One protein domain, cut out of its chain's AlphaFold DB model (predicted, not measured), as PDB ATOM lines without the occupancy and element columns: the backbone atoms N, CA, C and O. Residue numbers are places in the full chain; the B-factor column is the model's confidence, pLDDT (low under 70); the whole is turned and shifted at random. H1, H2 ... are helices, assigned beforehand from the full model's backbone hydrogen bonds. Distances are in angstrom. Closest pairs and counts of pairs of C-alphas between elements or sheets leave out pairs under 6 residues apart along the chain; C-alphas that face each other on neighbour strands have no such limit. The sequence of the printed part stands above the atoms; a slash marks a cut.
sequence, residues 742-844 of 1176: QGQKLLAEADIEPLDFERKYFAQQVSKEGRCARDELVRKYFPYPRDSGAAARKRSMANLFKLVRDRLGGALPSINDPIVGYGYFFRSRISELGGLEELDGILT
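What this domain is: This is residues 742 to 844 of the 1176 residues of an uncharacterized protein of Tardiphaga robiniae (UniProt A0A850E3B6). A long helix, H4, stands as a post in the middle of this model: H1 crosses it on one side, and on the opposite side the helical hairpin of H2 and H3 reaches away from it, its open end at H4 and its turn, residues 764 to 767, at the far tip. H5 lies near H4 on a further side, with the short H6 beyond it, and the long loop of residues 809 to 824 swings out from the end of H4 and comes back to H5. The printed part has 103 residues, with six named helices, H1 to H6 in order along the chain, and no named strand; its class is all helix. It is compact, with a radius of gyration of the C-alphas of 13.2 A and spans of 39 by 28 by 23 A.

Where its parts are: Find C-alpha 789 at (-56.293, 24.125, -37.097); from there H4, residues 789 to 808, runs 27.6 A to C-alpha 808 at (-38.812, 22.860, -15.761). Go back to C-alpha 742 at (-57.547, 28.316, -18.889) for the start of H1, residues 742 to 748. H2 is residues 754 to 763, 14.1 A long, and H3 is residues 768 to 781, 20.8 A long. After H4 come H5, residues 825 to 832, 10.9 A long, and H6, residues 836 to 839, which ends at (-47.934, 32.048, -23.506).

How they stand to each other: Begin with H4, the hub, which touches three helices; the packing is mostly crossed. With residues 794 to 802 alone it touches H1, about perpendicular at 75 degrees, and the closest C-alphas, of Leu 746 and Ala 798, are 4.8 A apart. With residues 802 to 807 alone it touches H2 at 87 degrees, about perpendicular, closest at the C-alphas of Pro 754 and Leu 803, 5.4 A. H3, with Tyr 781 alone, only just touches H4, with 3 pairs of C-alphas within 8 A; the closest are those of Tyr 781 and Ser 796, 6.6 A. H2 and H3 form a helical hairpin and touch at a shallow tilt of 12 degrees, opposite ways, closest at the C-alphas of Tyr 761 and Arg 774, 6.3 A. H5 is close to H4 but not clearly touching, with the C-alphas of Leu 800 and Arg 829 closest at 7.5 A. H6 is close to H5 but not clearly touching, with those of Ile 830 and Leu 836 closest at 6.4 A. H1 and H3 are apart. In H1, H2, H4 and H5 every O i to N i+4 pair is within hydrogen-bond range, in H3 9 of 10 are, and H6 is too short for such a pair.

The domain as a whole: The two C-alphas farthest apart, those of Gln 742 and Ser 767, are 39.6 A from each other. The printed part has no cut, and its one long link joins H4 to H5. Look at residues 765 to 766 and 786 to 788 for pLDDT under 70; the mean of the printed part is 85.7.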
ATOM      1  N   GLN A 742     -57.658  28.939 -17.568       90.00
ATOM      2  CA  GLN A 742     -57.547  28.316 -18.889       90.00
ATOM      3  C   GLN A 742     -56.273  27.464 -19.003       90.00
ATOM      4  O   GLN A 742     -56.326  26.355 -19.533       90.00
ATOM      5  N   GLY A 743     -55.147  27.932 -18.460       90.12
ATOM      6  CA  GLY A 743     -53.907  27.161 -18.363       90.12
ATOM      7  C   GLY A 743     -54.045  25.870 -17.564       90.12
ATOM      8  O   GLY A 743     -53.577  24.822 -18.008       90.12
ATOM      9  N   GLN A 744     -54.747  25.913 -16.428       90.50
ATOM     10  CA  GLN A 744     -55.027  24.715 -15.632       90.50
ATOM     11  C   GLN A 744     -55.900  23.708 -16.392       90.50
ATOM     12  O   GLN A 744     -55.620  22.511 -16.361       90.50
ATOM     13  N   LYS A 745     -56.898  24.183 -17.153       92.56
ATOM     14  CA  LYS A 745     -57.695  23.321 -18.044       92.56
ATOM     15  C   LYS A 745     -56.828  22.673 -19.128       92.56
ATOM     16  O   LYS A 745     -56.904  21.467 -19.326       92.56
ATOM     17  N   LEU A 746     -55.946  23.439 -19.774       91.81
ATOM     18  CA  LEU A 746     -55.020  22.914 -20.787       91.81
ATOM     19  C   LEU A 746     -54.066  21.860 -20.218       91.81
ATOM     20  O   LEU A 746     -53.787  20.868 -20.879       91.81
ATOM     21  N   LEU A 747     -53.578  22.045 -18.990       91.31
ATOM     22  CA  LEU A 747     -52.730  21.057 -18.321       91.31
ATOM     23  C   LEU A 747     -53.449  19.728 -18.060       91.31
ATOM     24  O   LEU A 747     -52.789  18.690 -18.054       91.31
ATOM     25  N   ALA A 748     -54.762  19.762 -17.817       90.12
ATOM     26  CA  ALA A 748     -55.581  18.566 -17.628       90.12
ATOM     27  C   ALA A 748     -55.876  17.837 -18.951       90.12
ATOM     28  O   ALA A 748     -56.039  16.623 -18.954       90.12
ATOM     29  N   GLU A 749     -55.907  18.565 -20.069       92.56
ATOM     30  CA  GLU A 749     -56.130  18.023 -21.417       92.56
ATOM     31  C   GLU A 749     -54.846  17.521 -22.107       92.56
ATOM     32  O   GLU A 749     -54.904  17.032 -23.236       92.56
ATOM     33  N   ALA A 750     -53.678  17.671 -21.473       93.38
ATOM     34  CA  ALA A 750     -52.403  17.258 -22.052       93.38
ATOM     35  C   ALA A 750     -52.314  15.729 -22.182       93.38
ATOM     36  O   ALA A 750     -52.486  15.003 -21.206       93.38
ATOM     37  N   ASP A 751     -51.964  15.249 -23.373       93.12
ATOM     38  CA  ASP A 751     -51.880  13.828 -23.726       93.12
ATOM     39  C   ASP A 751     -50.430  13.361 -23.946       93.12
ATOM     40  O   ASP A 751     -50.140  12.447 -24.723       93.12
ATOM     41  N   ILE A 752     -49.501  14.011 -23.246       93.38
ATOM     42  CA  ILE A 752     -48.080  13.679 -23.216       93.38
ATOM     43  C   ILE A 752     -47.677  13.195 -21.824       93.38
ATOM     44  O   ILE A 752     -47.951  13.855 -20.822       93.38
ATOM     45  N   GLU A 753     -46.942  12.086 -21.781       94.75
ATOM     46  CA  GLU A 753     -46.222  11.629 -20.591       94.75
ATOM     47  C   GLU A 753     -44.772  12.144 -20.644       94.75
ATOM     48  O   GLU A 753     -43.964  11.621 -21.421       94.75
ATOM     49  N   PRO A 754     -44.399  13.181 -19.858       92.88
ATOM     50  CA  PRO A 754     -43.130  13.898 -20.027       92.88
ATOM     51  C   PRO A 754     -41.876  13.024 -19.933       92.88
ATOM     52  O   PRO A 754     -40.925  13.226 -20.685       92.88
ATOM     53  N   LEU A 755     -41.869  12.044 -19.024       91.19
ATOM     54  CA  LEU A 755     -40.728  11.143 -18.826       91.19
ATOM     55  C   LEU A 755     -40.568  10.146 -19.978       91.19
ATOM     56  O   LEU A 755     -39.445   9.872 -20.398       91.19
ATOM     57  N   ASP A 756     -41.674   9.609 -20.495       92.12
ATOM     58  CA  ASP A 756     -41.654   8.717 -21.658       92.12
ATOM     59  C   ASP A 756     -41.206   9.475 -22.913       92.12
ATOM     60  O   ASP A 756     -40.341   9.005 -23.657       92.12
ATOM     61  N   PHE A 757     -41.720  10.697 -23.094       93.44
ATOM     62  CA  PHE A 757     -41.290  11.581 -24.170       93.44
ATOM     63  C   PHE A 757     -39.786  11.868 -24.102       93.44
ATOM     64  O   PHE A 757     -39.104  11.668 -25.101       93.44
ATOM     65  N   GLU A 758     -39.245  12.278 -22.947       91.44
ATOM     66  CA  GLU A 758     -37.805  12.532 -22.784       91.44
ATOM     67  C   GLU A 758     -36.955  11.303 -23.104       91.44
ATOM     68  O   GLU A 758     -35.973  11.410 -23.841       91.44
ATOM     69  N   ARG A 759     -37.335  10.132 -22.574       89.75
ATOM     70  CA  ARG A 759     -36.615   8.875 -22.823       89.75
ATOM     71  C   ARG A 759     -36.523   8.592 -24.319       89.75
ATOM     72  O   ARG A 759     -35.429   8.355 -24.821       89.75
ATOM     73  N   LYS A 760     -37.643   8.686 -25.043       90.00
ATOM     74  CA  LYS A 760     -37.692   8.477 -26.500       90.00
ATOM     75  C   LYS A 760     -36.953   9.576 -27.265       90.00
ATOM     76  O   LYS A 760     -36.227   9.284 -28.210       90.00
ATOM     77  N   TYR A 761     -37.089  10.826 -26.829       89.00
ATOM     78  CA  TYR A 761     -36.470  11.984 -27.463       89.00
ATOM     79  C   TYR A 761     -34.940  11.963 -27.352       89.00
ATOM     80  O   TYR A 761     -34.261  12.358 -28.300       89.00
ATOM     81  N   PHE A 762     -34.380  11.503 -26.228       88.31
ATOM     82  CA  PHE A 762     -32.930  11.422 -26.005       88.31
ATOM     83  C   PHE A 762     -32.295  10.088 -26.420       88.31
ATOM     84  O   PHE A 762     -31.094  10.070 -26.672       88.31
ATOM     85  N   ALA A 763     -33.067   9.001 -26.541       82.94
ATOM     86  CA  ALA A 763     -32.559   7.701 -26.996       82.94
ATOM     87  C   ALA A 763     -32.170   7.672 -28.486       82.94
ATOM     88  O   ALA A 763     -31.400   6.813 -28.909       82.94
ATOM     89  N   GLN A 764     -32.691   8.594 -29.296       76.88
ATOM     90  CA  GLN A 764     -32.398   8.636 -30.726       76.88
ATOM     91  C   GLN A 764     -31.024   9.269 -30.999       76.88
ATOM     92  O   GLN A 764     -30.738  10.394 -30.580       76.88
ATOM     93  N   GLN A 765     -30.164   8.534 -31.713       67.12
ATOM     94  CA  GLN A 765     -28.818   8.985 -32.082       67.12
ATOM     95  C   GLN A 765     -28.848  10.155 -33.082       67.12
ATOM     96  O   GLN A 765     -29.822  10.375 -33.794       67.12
ATOM     97  N   VAL A 766     -27.735  10.890 -33.196       65.94
ATOM     98  CA  VAL A 766     -27.582  12.051 -34.108       65.94
ATOM     99  C   VAL A 766     -27.434  11.635 -35.591       65.94
ATOM    100  O   VAL A 766     -27.042  12.446 -36.434       65.94
ATOM    101  N   SER A 767     -27.738  10.378 -35.940       70.88
ATOM    102  CA  SER A 767     -27.719   9.897 -37.327       70.88
ATOM    103  C   SER A 767     -28.820  10.565 -38.166       70.88
ATOM    104  O   SER A 767     -29.697  11.271 -37.655       70.88
ATOM    105  N   LYS A 768     -28.776  10.381 -39.491       72.19
ATOM    106  CA  LYS A 768     -29.820  10.900 -40.387       72.19
ATOM    107  C   LYS A 768     -31.173  10.234 -40.097       72.19
ATOM    108  O   LYS A 768     -32.169  10.949 -40.038       72.19
ATOM    109  N   GLU A 769     -31.188   8.928 -39.830       72.25
ATOM    110  CA  GLU A 769     -32.394   8.186 -39.437       72.25
ATOM    111  C   GLU A 769     -32.904   8.635 -38.058       72.25
ATOM    112  O   GLU A 769     -34.095   8.892 -37.889       72.25
ATOM    113  N   GLY A 770     -32.000   8.827 -37.089       76.88
ATOM    114  CA  GLY A 770     -32.359   9.284 -35.745       76.88
ATOM    115  C   GLY A 770     -32.923  10.708 -35.707       76.88
ATOM    116  O   GLY A 770     -33.813  10.992 -34.913       76.88
ATOM    117  N   ARG A 771     -32.489  11.601 -36.608       79.38
ATOM    118  CA  ARG A 771     -33.100  12.935 -36.766       79.38
ATOM    119  C   ARG A 771     -34.527  12.874 -37.313       79.38
ATOM    120  O   ARG A 771     -35.380  13.590 -36.801       79.38
ATOM    121  N   CYS A 772     -34.789  12.019 -38.302       82.19
ATOM    122  CA  CYS A 772     -36.131  11.853 -38.874       82.19
ATOM    123  C   CYS A 772     -37.113  11.304 -37.830       82.19
ATOM    124  O   CYS A 772     -38.164  11.894 -37.587       82.19
ATOM    125  N   ALA A 773     -36.703  10.253 -37.113       82.94
ATOM    126  CA  ALA A 773     -37.492   9.667 -36.032       82.94
ATOM    127  C   ALA A 773     -37.759  10.661 -34.881       82.94
ATOM    128  O   ALA A 773     -38.760  10.539 -34.166       82.94
ATOM    129  N   ARG A 774     -36.877  11.655 -34.693       85.88
ATOM    130  CA  ARG A 774     -37.033  12.692 -33.665       85.88
ATOM    131  C   ARG A 774     -38.075  13.706 -34.067       85.88
ATOM    132  O   ARG A 774     -38.911  14.068 -33.243       85.88
ATOM    133  N   ASP A 775     -38.036  14.139 -35.318       86.94
ATOM    134  CA  ASP A 775     -39.027  15.059 -35.858       86.94
ATOM    135  C   ASP A 775     -40.419  14.416 -35.892       86.94
ATOM    136  O   ASP A 775     -41.381  15.059 -35.478       86.94
ATOM    137  N   GLU A 776     -40.536  13.136 -36.256       87.88
ATOM    138  CA  GLU A 776     -41.803  12.388 -36.184       87.88
ATOM    139  C   GLU A 776     -42.351  12.309 -34.755       87.88
ATOM    140  O   GLU A 776     -43.514  12.642 -34.509       87.88
ATOM    141  N   LEU A 777     -41.506  11.936 -33.784       90.75
ATOM    142  CA  LEU A 777     -41.882  11.896 -32.369       90.75
ATOM    143  C   LEU A 777     -42.346  13.271 -31.876       90.75
ATOM    144  O   LEU A 777     -43.353  13.391 -31.179       90.75
ATOM    145  N   VAL A 778     -41.613  14.322 -32.244       91.81
ATOM    146  CA  VAL A 778     -41.954  15.692 -31.885       91.81
ATOM    147  C   VAL A 778     -43.278  16.107 -32.524       91.81
ATOM    148  O   VAL A 778     -44.100  16.703 -31.840       91.81
ATOM    149  N   ARG A 779     -43.540  15.788 -33.794       92.38
ATOM    150  CA  ARG A 779     -44.795  16.171 -34.465       92.38
ATOM    151  C   ARG A 779     -46.000  15.345 -34.045       92.38
ATOM    152  O   ARG A 779     -47.106  15.878 -34.074       92.38
ATOM    153  N   LYS A 780     -45.793  14.129 -33.537       91.00
ATOM    154  CA  LYS A 780     -46.840  13.337 -32.878       91.00
ATOM    155  C   LYS A 780     -47.452  14.070 -31.677       91.00
ATOM    156  O   LYS A 780     -48.672  14.084 -31.540       91.00
ATOM    157  N   TYR A 781     -46.616  14.666 -30.823       92.12
ATOM    158  CA  TYR A 781     -47.063  15.357 -29.602       92.12
ATOM    159  C   TYR A 781     -47.212  16.879 -29.768       92.12
ATOM    160  O   TYR A 781     -47.954  17.507 -29.016       92.12
ATOM    161  N   PHE A 782     -46.531  17.468 -30.755       93.19
ATOM    162  CA  PHE A 782     -46.524  18.903 -31.062       93.19
ATOM    163  C   PHE A 782     -46.827  19.144 -32.556       93.19
ATOM    164  O   PHE A 782     -45.922  19.536 -33.315       93.19
ATOM    165  N   PRO A 783     -48.070  18.886 -33.009       90.75
ATOM    166  CA  PRO A 783     -48.483  19.128 -34.390       90.75
ATOM    167  C   PRO A 783     -48.283  20.593 -34.812       90.75
ATOM    168  O   PRO A 783     -48.326  21.509 -33.985       90.75
ATOM    169  N   TYR A 784     -48.050  20.812 -36.112       84.44
ATOM    170  CA  TYR A 784     -47.814  22.141 -36.680       84.44
ATOM    171  C   TYR A 784     -49.050  23.042 -36.497       84.44
ATOM    172  O   TYR A 784     -50.113  22.736 -37.035       84.44
ATOM    173  N   PRO A 785     -48.935  24.187 -35.793       76.19
ATOM    174  CA  PRO A 785     -50.092  25.045 -35.528       76.19
ATOM    175  C   PRO A 785     -50.715  25.668 -36.784       76.19
ATOM    176  O   PRO A 785     -51.893  26.010 -36.765       76.19
ATOM    177  N   ARG A 786     -49.929  25.836 -37.858       68.12
ATOM    178  CA  ARG A 786     -50.368  26.468 -39.115       68.12
ATOM    179  C   ARG A 786     -51.146  25.525 -40.034       68.12
ATOM    180  O   ARG A 786     -52.029  25.994 -40.740       68.12
ATOM    181  N   ASP A 787     -50.873  24.224 -39.965       61.59
ATOM    182  CA  ASP A 787     -51.355  23.254 -40.957       61.59
ATOM    183  C   ASP A 787     -52.515  22.385 -40.431       61.59
ATOM    184  O   ASP A 787     -53.063  21.569 -41.163       61.59
ATOM    185  N   SER A 788     -52.881  22.511 -39.147       63.34
ATOM    186  CA  SER A 788     -53.746  21.534 -38.455       63.34
ATOM    187  C   SER A 788     -54.888  22.140 -37.613       63.34
ATOM    188  O   SER A 788     -55.548  21.429 -36.855       63.34
ATOM    189  N   GLY A 789     -55.150  23.447 -37.733       78.50
ATOM    190  CA  GLY A 789     -56.293  24.125 -37.097       78.50
ATOM    191  C   GLY A 789     -56.178  24.373 -35.579       78.50
ATOM    192  O   GLY A 789     -55.175  24.066 -34.929       78.50
ATOM    193  N   ALA A 790     -57.233  24.954 -34.989       81.88
ATOM    194  CA  ALA A 790     -57.250  25.406 -33.589       81.88
ATOM    195  C   ALA A 790     -57.074  24.268 -32.562       81.88
ATOM    196  O   ALA A 790     -56.419  24.459 -31.535       81.88
ATOM    197  N   ALA A 791     -57.599  23.071 -32.852       84.06
ATOM    198  CA  ALA A 791     -57.479  21.900 -31.980       84.06
ATOM    199  C   ALA A 791     -56.025  21.408 -31.858       84.06
ATOM    200  O   ALA A 791     -55.554  21.120 -30.757       84.06
ATOM    201  N   ALA A 792     -55.276  21.389 -32.965       85.38
ATOM    202  CA  ALA A 792     -53.862  21.020 -32.958       85.38
ATOM    203  C   ALA A 792     -53.001  22.047 -32.209       85.38
ATOM    204  O   ALA A 792     -52.132  21.665 -31.425       85.38
ATOM    205  N   ARG A 793     -53.284  23.350 -32.376       89.00
ATOM    206  CA  ARG A 793     -52.634  24.415 -31.591       89.00
ATOM    207  C   ARG A 793     -52.892  24.231 -30.092       89.00
ATOM    208  O   ARG A 793     -51.949  24.315 -29.307       89.00
ATOM    209  N   LYS A 794     -54.140  23.931 -29.703       90.00
ATOM    210  CA  LYS A 794     -54.535  23.673 -28.306       90.00
ATOM    211  C   LYS A 794     -53.777  22.479 -27.715       90.00
ATOM    212  O   LYS A 794     -53.188  22.616 -26.645       90.00
ATOM    213  N   ARG A 795     -53.710  21.357 -28.439       91.31
ATOM    214  CA  ARG A 795     -52.972  20.149 -28.031       91.31
ATOM    215  C   ARG A 795     -51.469  20.401 -27.884       91.31
ATOM    216  O   ARG A 795     -50.892  20.076 -26.852       91.31
ATOM    217  N   SER A 796     -50.841  21.050 -28.870       91.62
ATOM    218  CA  SER A 796     -49.421  21.433 -28.804       91.62
ATOM    219  C   SER A 796     -49.117  22.315 -27.592       91.62
ATOM    220  O   SER A 796     -48.088  22.143 -26.938       91.62
ATOM    221  N   MET A 797     -50.015  23.252 -27.274       92.38
ATOM    222  CA  MET A 797     -49.883  24.137 -26.121       92.38
ATOM    223  C   MET A 797     -50.057  23.385 -24.792       92.38
ATOM    224  O   MET A 797     -49.216  23.531 -23.907       92.38
ATOM    225  N   ALA A 798     -51.075  22.526 -24.677       93.88
ATOM    226  CA  ALA A 798     -51.300  21.660 -23.517       93.88
ATOM    227  C   ALA A 798     -50.078  20.774 -23.216       93.88
ATOM    228  O   ALA A 798     -49.555  20.775 -22.097       93.88
ATOM    229  N   ASN A 799     -49.547  20.102 -24.240       95.19
ATOM    230  CA  ASN A 799     -48.382  19.229 -24.109       95.19
ATOM    231  C   ASN A 799     -47.105  20.000 -23.764       95.19
ATOM    232  O   ASN A 799     -46.294  19.537 -22.956       95.19
ATOM    233  N   LEU A 800     -46.929  21.204 -24.319       94.00
ATOM    234  CA  LEU A 800     -45.786  22.058 -23.988       94.00
ATOM    235  C   LEU A 800     -45.841  22.475 -22.524       94.00
ATOM    236  O   LEU A 800     -44.836  22.401 -21.820       94.00
ATOM    237  N   PHE A 801     -47.014  22.886 -22.058       93.31
ATOM    238  CA  PHE A 801     -47.220  23.303 -20.682       93.31
ATOM    239  C   PHE A 801     -47.029  22.169 -19.684       93.31
ATOM    240  O   PHE A 801     -46.357  22.367 -18.671       93.31
ATOM    241  N   LYS A 802     -47.526  20.971 -19.996       94.12
ATOM    242  CA  LYS A 802     -47.298  19.760 -19.200       94.12
ATOM    243  C   LYS A 802     -45.806  19.439 -19.082       94.12
ATOM    244  O   LYS A 802     -45.308  19.223 -17.980       94.12
ATOM    245  N   LEU A 803     -45.069  19.506 -20.193       92.81
ATOM    246  CA  LEU A 803     -43.622  19.286 -20.214       92.81
ATOM    247  C   LEU A 803     -42.859  20.357 -19.408       92.81
ATOM    248  O   LEU A 803     -41.967  20.029 -18.630       92.81
ATOM    249  N   VAL A 804     -43.227  21.636 -19.545       90.94
ATOM    250  CA  VAL A 804     -42.621  22.754 -18.793       90.94
ATOM    251  C   VAL A 804     -42.902  22.639 -17.294       90.94
ATOM    252  O   VAL A 804     -42.003  22.855 -16.483       90.94
ATOM    253  N   ARG A 805     -44.126  22.274 -16.902       90.19
ATOM    254  CA  ARG A 805     -44.491  22.071 -15.496       90.19
ATOM    255  C   ARG A 805     -43.683  20.946 -14.866       90.19
ATOM    256  O   ARG A 805     -43.030  21.167 -13.850       90.19
ATOM    257  N   ASP A 806     -43.684  19.779 -15.501       90.31
ATOM    258  CA  ASP A 806     -43.164  18.559 -14.889       90.31
ATOM    259  C   ASP A 806     -41.624  18.465 -14.995       90.31
ATOM    260  O   ASP A 806     -40.991  17.795 -14.177       90.31
ATOM    261  N   ARG A 807     -40.991  19.145 -15.971       89.31
ATOM    262  CA  ARG A 807     -39.526  19.092 -16.195       89.31
ATOM    263  C   ARG A 807     -38.776  20.380 -15.875       89.31
ATOM    264  O   ARG A 807     -37.610  20.314 -15.500       89.31
ATOM    265  N   LEU A 808     -39.421  21.542 -16.003       85.00
ATOM    266  CA  LEU A 808     -38.812  22.860 -15.761       85.00
ATOM    267  C   LEU A 808     -39.425  23.587 -14.552       85.00
ATOM    268  O   LEU A 808     -39.188  24.778 -14.354       85.00
ATOM    269  N   GLY A 809     -40.228  22.889 -13.742       82.69
ATOM    270  CA  GLY A 809     -40.824  23.436 -12.524       82.69
ATOM    271  C   GLY A 809     -41.900  24.496 -12.770       82.69
ATOM    272  O   GLY A 809     -42.183  25.277 -11.869       82.69
ATOM    273  N   GLY A 810     -42.480  24.553 -13.977       83.50
ATOM    274  CA  GLY A 810     -43.595  25.448 -14.326       83.50
ATOM    275  C   GLY A 810     -43.194  26.802 -14.904       83.50
ATOM    276  O   GLY A 810     -44.047  27.510 -15.430       83.50
ATOM    277  N   ALA A 811     -41.909  27.157 -14.881       84.06
ATOM    278  CA  ALA A 811     -41.424  28.376 -15.513       84.06
ATOM    279  C   ALA A 811     -41.055  28.112 -16.981       84.06
ATOM    280  O   ALA A 811     -40.179  27.300 -17.272       84.06
ATOM    281  N   LEU A 812     -41.663  28.850 -17.918       85.75
ATOM    282  CA  LEU A 812     -41.292  28.765 -19.338       85.75
ATOM    283  C   LEU A 812     -39.781  29.030 -19.524       85.75
ATOM    284  O   LEU A 812     -39.224  29.877 -18.843       85.75
ATOM    285  N   PRO A 813     -39.053  28.380 -20.422       82.44
ATOM    286  CA  PRO A 813     -37.637  28.698 -20.612       82.44
ATOM    287  C   PRO A 813     -37.410  29.992 -21.412       82.44
ATOM    288  O   PRO A 813     -38.305  30.498 -22.090       82.44
ATOM    289  N   SER A 814     -36.194  30.540 -21.323       78.50
ATOM    290  CA  SER A 814     -35.735  31.663 -22.158       78.50
ATOM    291  C   SER A 814     -35.660  31.233 -23.627       78.50
ATOM    292  O   SER A 814     -35.181  30.145 -23.931       78.50
ATOM    293  N   ILE A 815     -36.081  32.098 -24.558       76.25
ATOM    294  CA  ILE A 815     -35.949  31.845 -26.008       76.25
ATOM    295  C   ILE A 815     -34.474  31.923 -26.448       76.25
ATOM    296  O   ILE A 815     -34.088  31.314 -27.445       76.25
ATOM    297  N   ASN A 816     -33.636  32.670 -25.721       74.00
ATOM    298  CA  ASN A 816     -32.269  32.976 -26.150       74.00
ATOM    299  C   ASN A 816     -31.232  31.947 -25.691       74.00
ATOM    300  O   ASN A 816     -30.172  31.854 -26.307       74.00
ATOM    301  N   ASP A 817     -31.537  31.184 -24.643       72.69
ATOM    302  CA  ASP A 817     -30.576  30.299 -23.991       72.69
ATOM    303  C   ASP A 817     -30.979  28.834 -24.222       72.69
ATOM    304  O   ASP A 817     -32.096  28.450 -23.864       72.69
ATOM    305  N   PRO A 818     -30.111  28.002 -24.827       78.56
ATOM    306  CA  PRO A 818     -30.407  26.589 -24.991       78.56
ATOM    307  C   PRO A 818     -30.490  25.914 -23.621       78.56
ATOM    308  O   PRO A 818     -29.665  26.160 -22.738       78.56
ATOM    309  N   ILE A 819     -31.466  25.028 -23.451       82.50
ATOM    310  CA  ILE A 819     -31.594  24.249 -22.219       82.50
ATOM    311  C   ILE A 819     -30.668  23.042 -22.314       82.50
ATOM    312  O   ILE A 819     -30.640  22.347 -23.333       82.50
ATOM    313  N   VAL A 820     -29.916  22.776 -21.246       79.00
ATOM    314  CA  VAL A 820     -29.035  21.605 -21.156       79.00
ATOM    315  C   VAL A 820     -29.847  20.329 -21.416       79.00
ATOM    316  O   VAL A 820     -30.928  20.147 -20.865       79.00
ATOM    317  N   GLY A 821     -29.355  19.474 -22.313       81.38
ATOM    318  CA  GLY A 821     -30.074  18.296 -22.809       81.38
ATOM    319  C   GLY A 821     -31.006  18.608 -23.983       81.38
ATOM    320  O   GLY A 821     -30.908  17.969 -25.021       81.38
ATOM    321  N   TYR A 822     -31.842  19.639 -23.880       85.75
ATOM    322  CA  TYR A 822     -32.902  19.950 -24.852       85.75
ATOM    323  C   TYR A 822     -32.504  20.862 -26.026       85.75
ATOM    324  O   TYR A 822     -33.253  20.986 -27.000       85.75
ATOM    325  N   GLY A 823     -31.361  21.547 -25.951       86.38
ATOM    326  CA  GLY A 823     -30.923  22.490 -26.981       86.38
ATOM    327  C   GLY A 823     -31.961  23.591 -27.238       86.38
ATOM    328  O   GLY A 823     -32.401  24.269 -26.309       86.38
ATOM    329  N   TYR A 824     -32.362  23.763 -28.503       88.06
ATOM    330  CA  TYR A 824     -33.343  24.769 -28.942       88.06
ATOM    331  C   TYR A 824     -34.791  24.256 -29.026       88.06
ATOM    332  O   TYR A 824     -35.649  24.974 -29.535       88.06
ATOM    333  N   PHE A 825     -35.093  23.054 -28.526       91.88
ATOM    334  CA  PHE A 825     -36.435  22.461 -28.614       91.88
ATOM    335  C   PHE A 825     -37.546  23.415 -28.138       91.88
ATOM    336  O   PHE A 825     -38.455  23.752 -28.900       91.88
ATOM    337  N   PHE A 826     -37.439  23.919 -26.906       90.00
ATOM    338  CA  PHE A 826     -38.457  24.801 -26.331       90.00
ATOM    339  C   PHE A 826     -38.547  26.143 -27.052       90.00
ATOM    340  O   PHE A 826     -39.647  26.650 -27.238       90.00
ATOM    341  N   ARG A 827     -37.416  26.692 -27.519       89.25
ATOM    342  CA  ARG A 827     -37.403  27.892 -28.366       89.25
ATOM    343  C   ARG A 827     -38.278  27.676 -29.598       89.25
ATOM    344  O   ARG A 827     -39.156  28.489 -29.857       89.25
ATOM    345  N   SER A 828     -38.066  26.576 -30.321       89.31
ATOM    346  CA  SER A 828     -38.831  26.274 -31.531       89.31
ATOM    347  C   SER A 828     -40.321  26.100 -31.233       89.31
ATOM    348  O   SER A 828     -41.147  26.652 -31.949       89.31
ATOM    349  N   ARG A 829     -40.688  25.387 -30.157       92.06
ATOM    350  CA  ARG A 829     -42.102  25.190 -29.771       92.06
ATOM    351  C   ARG A 829     -42.795  26.474 -29.324       92.06
ATOM    352  O   ARG A 829     -43.908  26.743 -29.758       92.06
ATOM    353  N   ILE A 830     -42.131  27.284 -28.504       90.44
ATOM    354  CA  ILE A 830     -42.663  28.572 -28.047       90.44
ATOM    355  C   ILE A 830     -42.859  29.514 -29.240       90.44
ATOM    356  O   ILE A 830     -43.911  30.134 -29.359       90.44
ATOM    357  N   SER A 831     -41.887  29.593 -30.158       88.25
ATOM    358  CA  SER A 831     -42.007  30.416 -31.368       88.25
ATOM    359  C   SER A 831     -43.135  29.958 -32.297       88.25
ATOM    360  O   SER A 831     -43.820  30.804 -32.864       88.25
ATOM    361  N   GLU A 832     -43.367  28.650 -32.437       88.56
ATOM    362  CA  GLU A 832     -44.470  28.111 -33.248       88.56
ATOM    363  C   GLU A 832     -45.858  28.457 -32.687       88.56
ATOM    364  O   GLU A 832     -46.807  28.595 -33.456       88.56
ATOM    365  N   LEU A 833     -45.984  28.629 -31.368       87.94
ATOM    366  CA  LEU A 833     -47.258  28.890 -30.689       87.94
ATOM    367  C   LEU A 833     -47.611  30.379 -30.530       87.94
ATOM    368  O   LEU A 833     -48.654  30.683 -29.950       87.94
ATOM    369  N   GLY A 834     -46.795  31.288 -31.076       82.88
ATOM    370  CA  GLY A 834     -47.012  32.742 -31.001       82.88
ATOM    371  C   GLY A 834     -45.979  33.496 -30.158       82.88
ATOM    372  O   GLY A 834     -46.029  34.717 -30.080       82.88
ATOM    373  N   GLY A 835     -44.996  32.801 -29.577       85.81
ATOM    374  CA  GLY A 835     -43.935  33.404 -28.770       85.81
ATOM    375  C   GLY A 835     -44.246  33.444 -27.272       85.81
ATOM    376  O   GLY A 835     -45.249  32.913 -26.808       85.81
ATOM    377  N   LEU A 836     -43.340  34.046 -26.494       82.50
ATOM    378  CA  LEU A 836     -43.505  34.139 -25.037       82.50
ATOM    379  C   LEU A 836     -44.674  35.043 -24.638       82.50
ATOM    380  O   LEU A 836     -45.298  34.750 -23.634       82.50
ATOM    381  N   GLU A 837     -44.972  36.102 -25.395       79.88
ATOM    382  CA  GLU A 837     -46.048  37.052 -25.062       79.88
ATOM    383  C   GLU A 837     -47.428  36.382 -25.051       79.88
ATOM    384  O   GLU A 837     -48.215  36.624 -24.144       79.88
ATOM    385  N   GLU A 838     -47.678  35.478 -26.000       82.06
ATOM    386  CA  GLU A 838     -48.931  34.717 -26.100       82.06
ATOM    387  C   GLU A 838     -49.076  33.672 -24.979       82.06
ATOM    388  O   GLU A 838     -50.182  33.343 -24.556       82.06
ATOM    389  N   LEU A 839     -47.953  33.118 -24.508       85.19
ATOM    390  CA  LEU A 839     -47.934  32.048 -23.506       85.19
ATOM    391  C   LEU A 839     -47.758  32.569 -22.068       85.19
ATOM    392  O   LEU A 839     -47.965  31.815 -21.111       85.19
ATOM    393  N   ASP A 840     -47.352  33.831 -21.901       78.00
ATOM    394  CA  ASP A 840     -47.183  34.467 -20.595       78.00
ATOM    395  C   ASP A 840     -48.543  34.663 -19.915       78.00
ATOM    396  O   ASP A 840     -49.560  34.934 -20.550       78.00
ATOM    397  N   GLY A 841     -48.589  34.498 -18.594       78.88
ATOM    398  CA  GLY A 841     -49.847  34.570 -17.845       78.88
ATOM    399  C   GLY A 841     -50.680  33.284 -17.814       78.88
ATOM    400  O   GLY A 841     -51.643  33.231 -17.053       78.88
ATOM    401  N   ILE A 842     -50.334  32.249 -18.593       86.69
ATOM    402  CA  ILE A 842     -51.124  31.003 -18.642       86.69
ATOM    403  C   ILE A 842     -50.698  30.004 -17.551       86.69
ATOM    404  O   ILE A 842     -51.543  29.434 -16.867       86.69
ATOM    405  N   LEU A 843     -49.391  29.795 -17.351       83.75
ATOM    406  CA  LEU A 843     -48.858  28.897 -16.306       83.75
ATOM    407  C   LEU A 843     -48.350  29.616 -15.057       83.75
ATOM    408  O   LEU A 843     -48.288  29.040 -13.973       83.75
ATOM    409  N   THR A 844     -47.952  30.868 -15.226       86.44
ATOM    410  CA  THR A 844     -47.311  31.718 -14.221       86.44
ATOM    411  C   THR A 844     -47.960  33.093 -14.277       86.44
ATOM    412  O   THR A 844     -48.500  33.434 -15.329       86.44
TER     413      THR A 844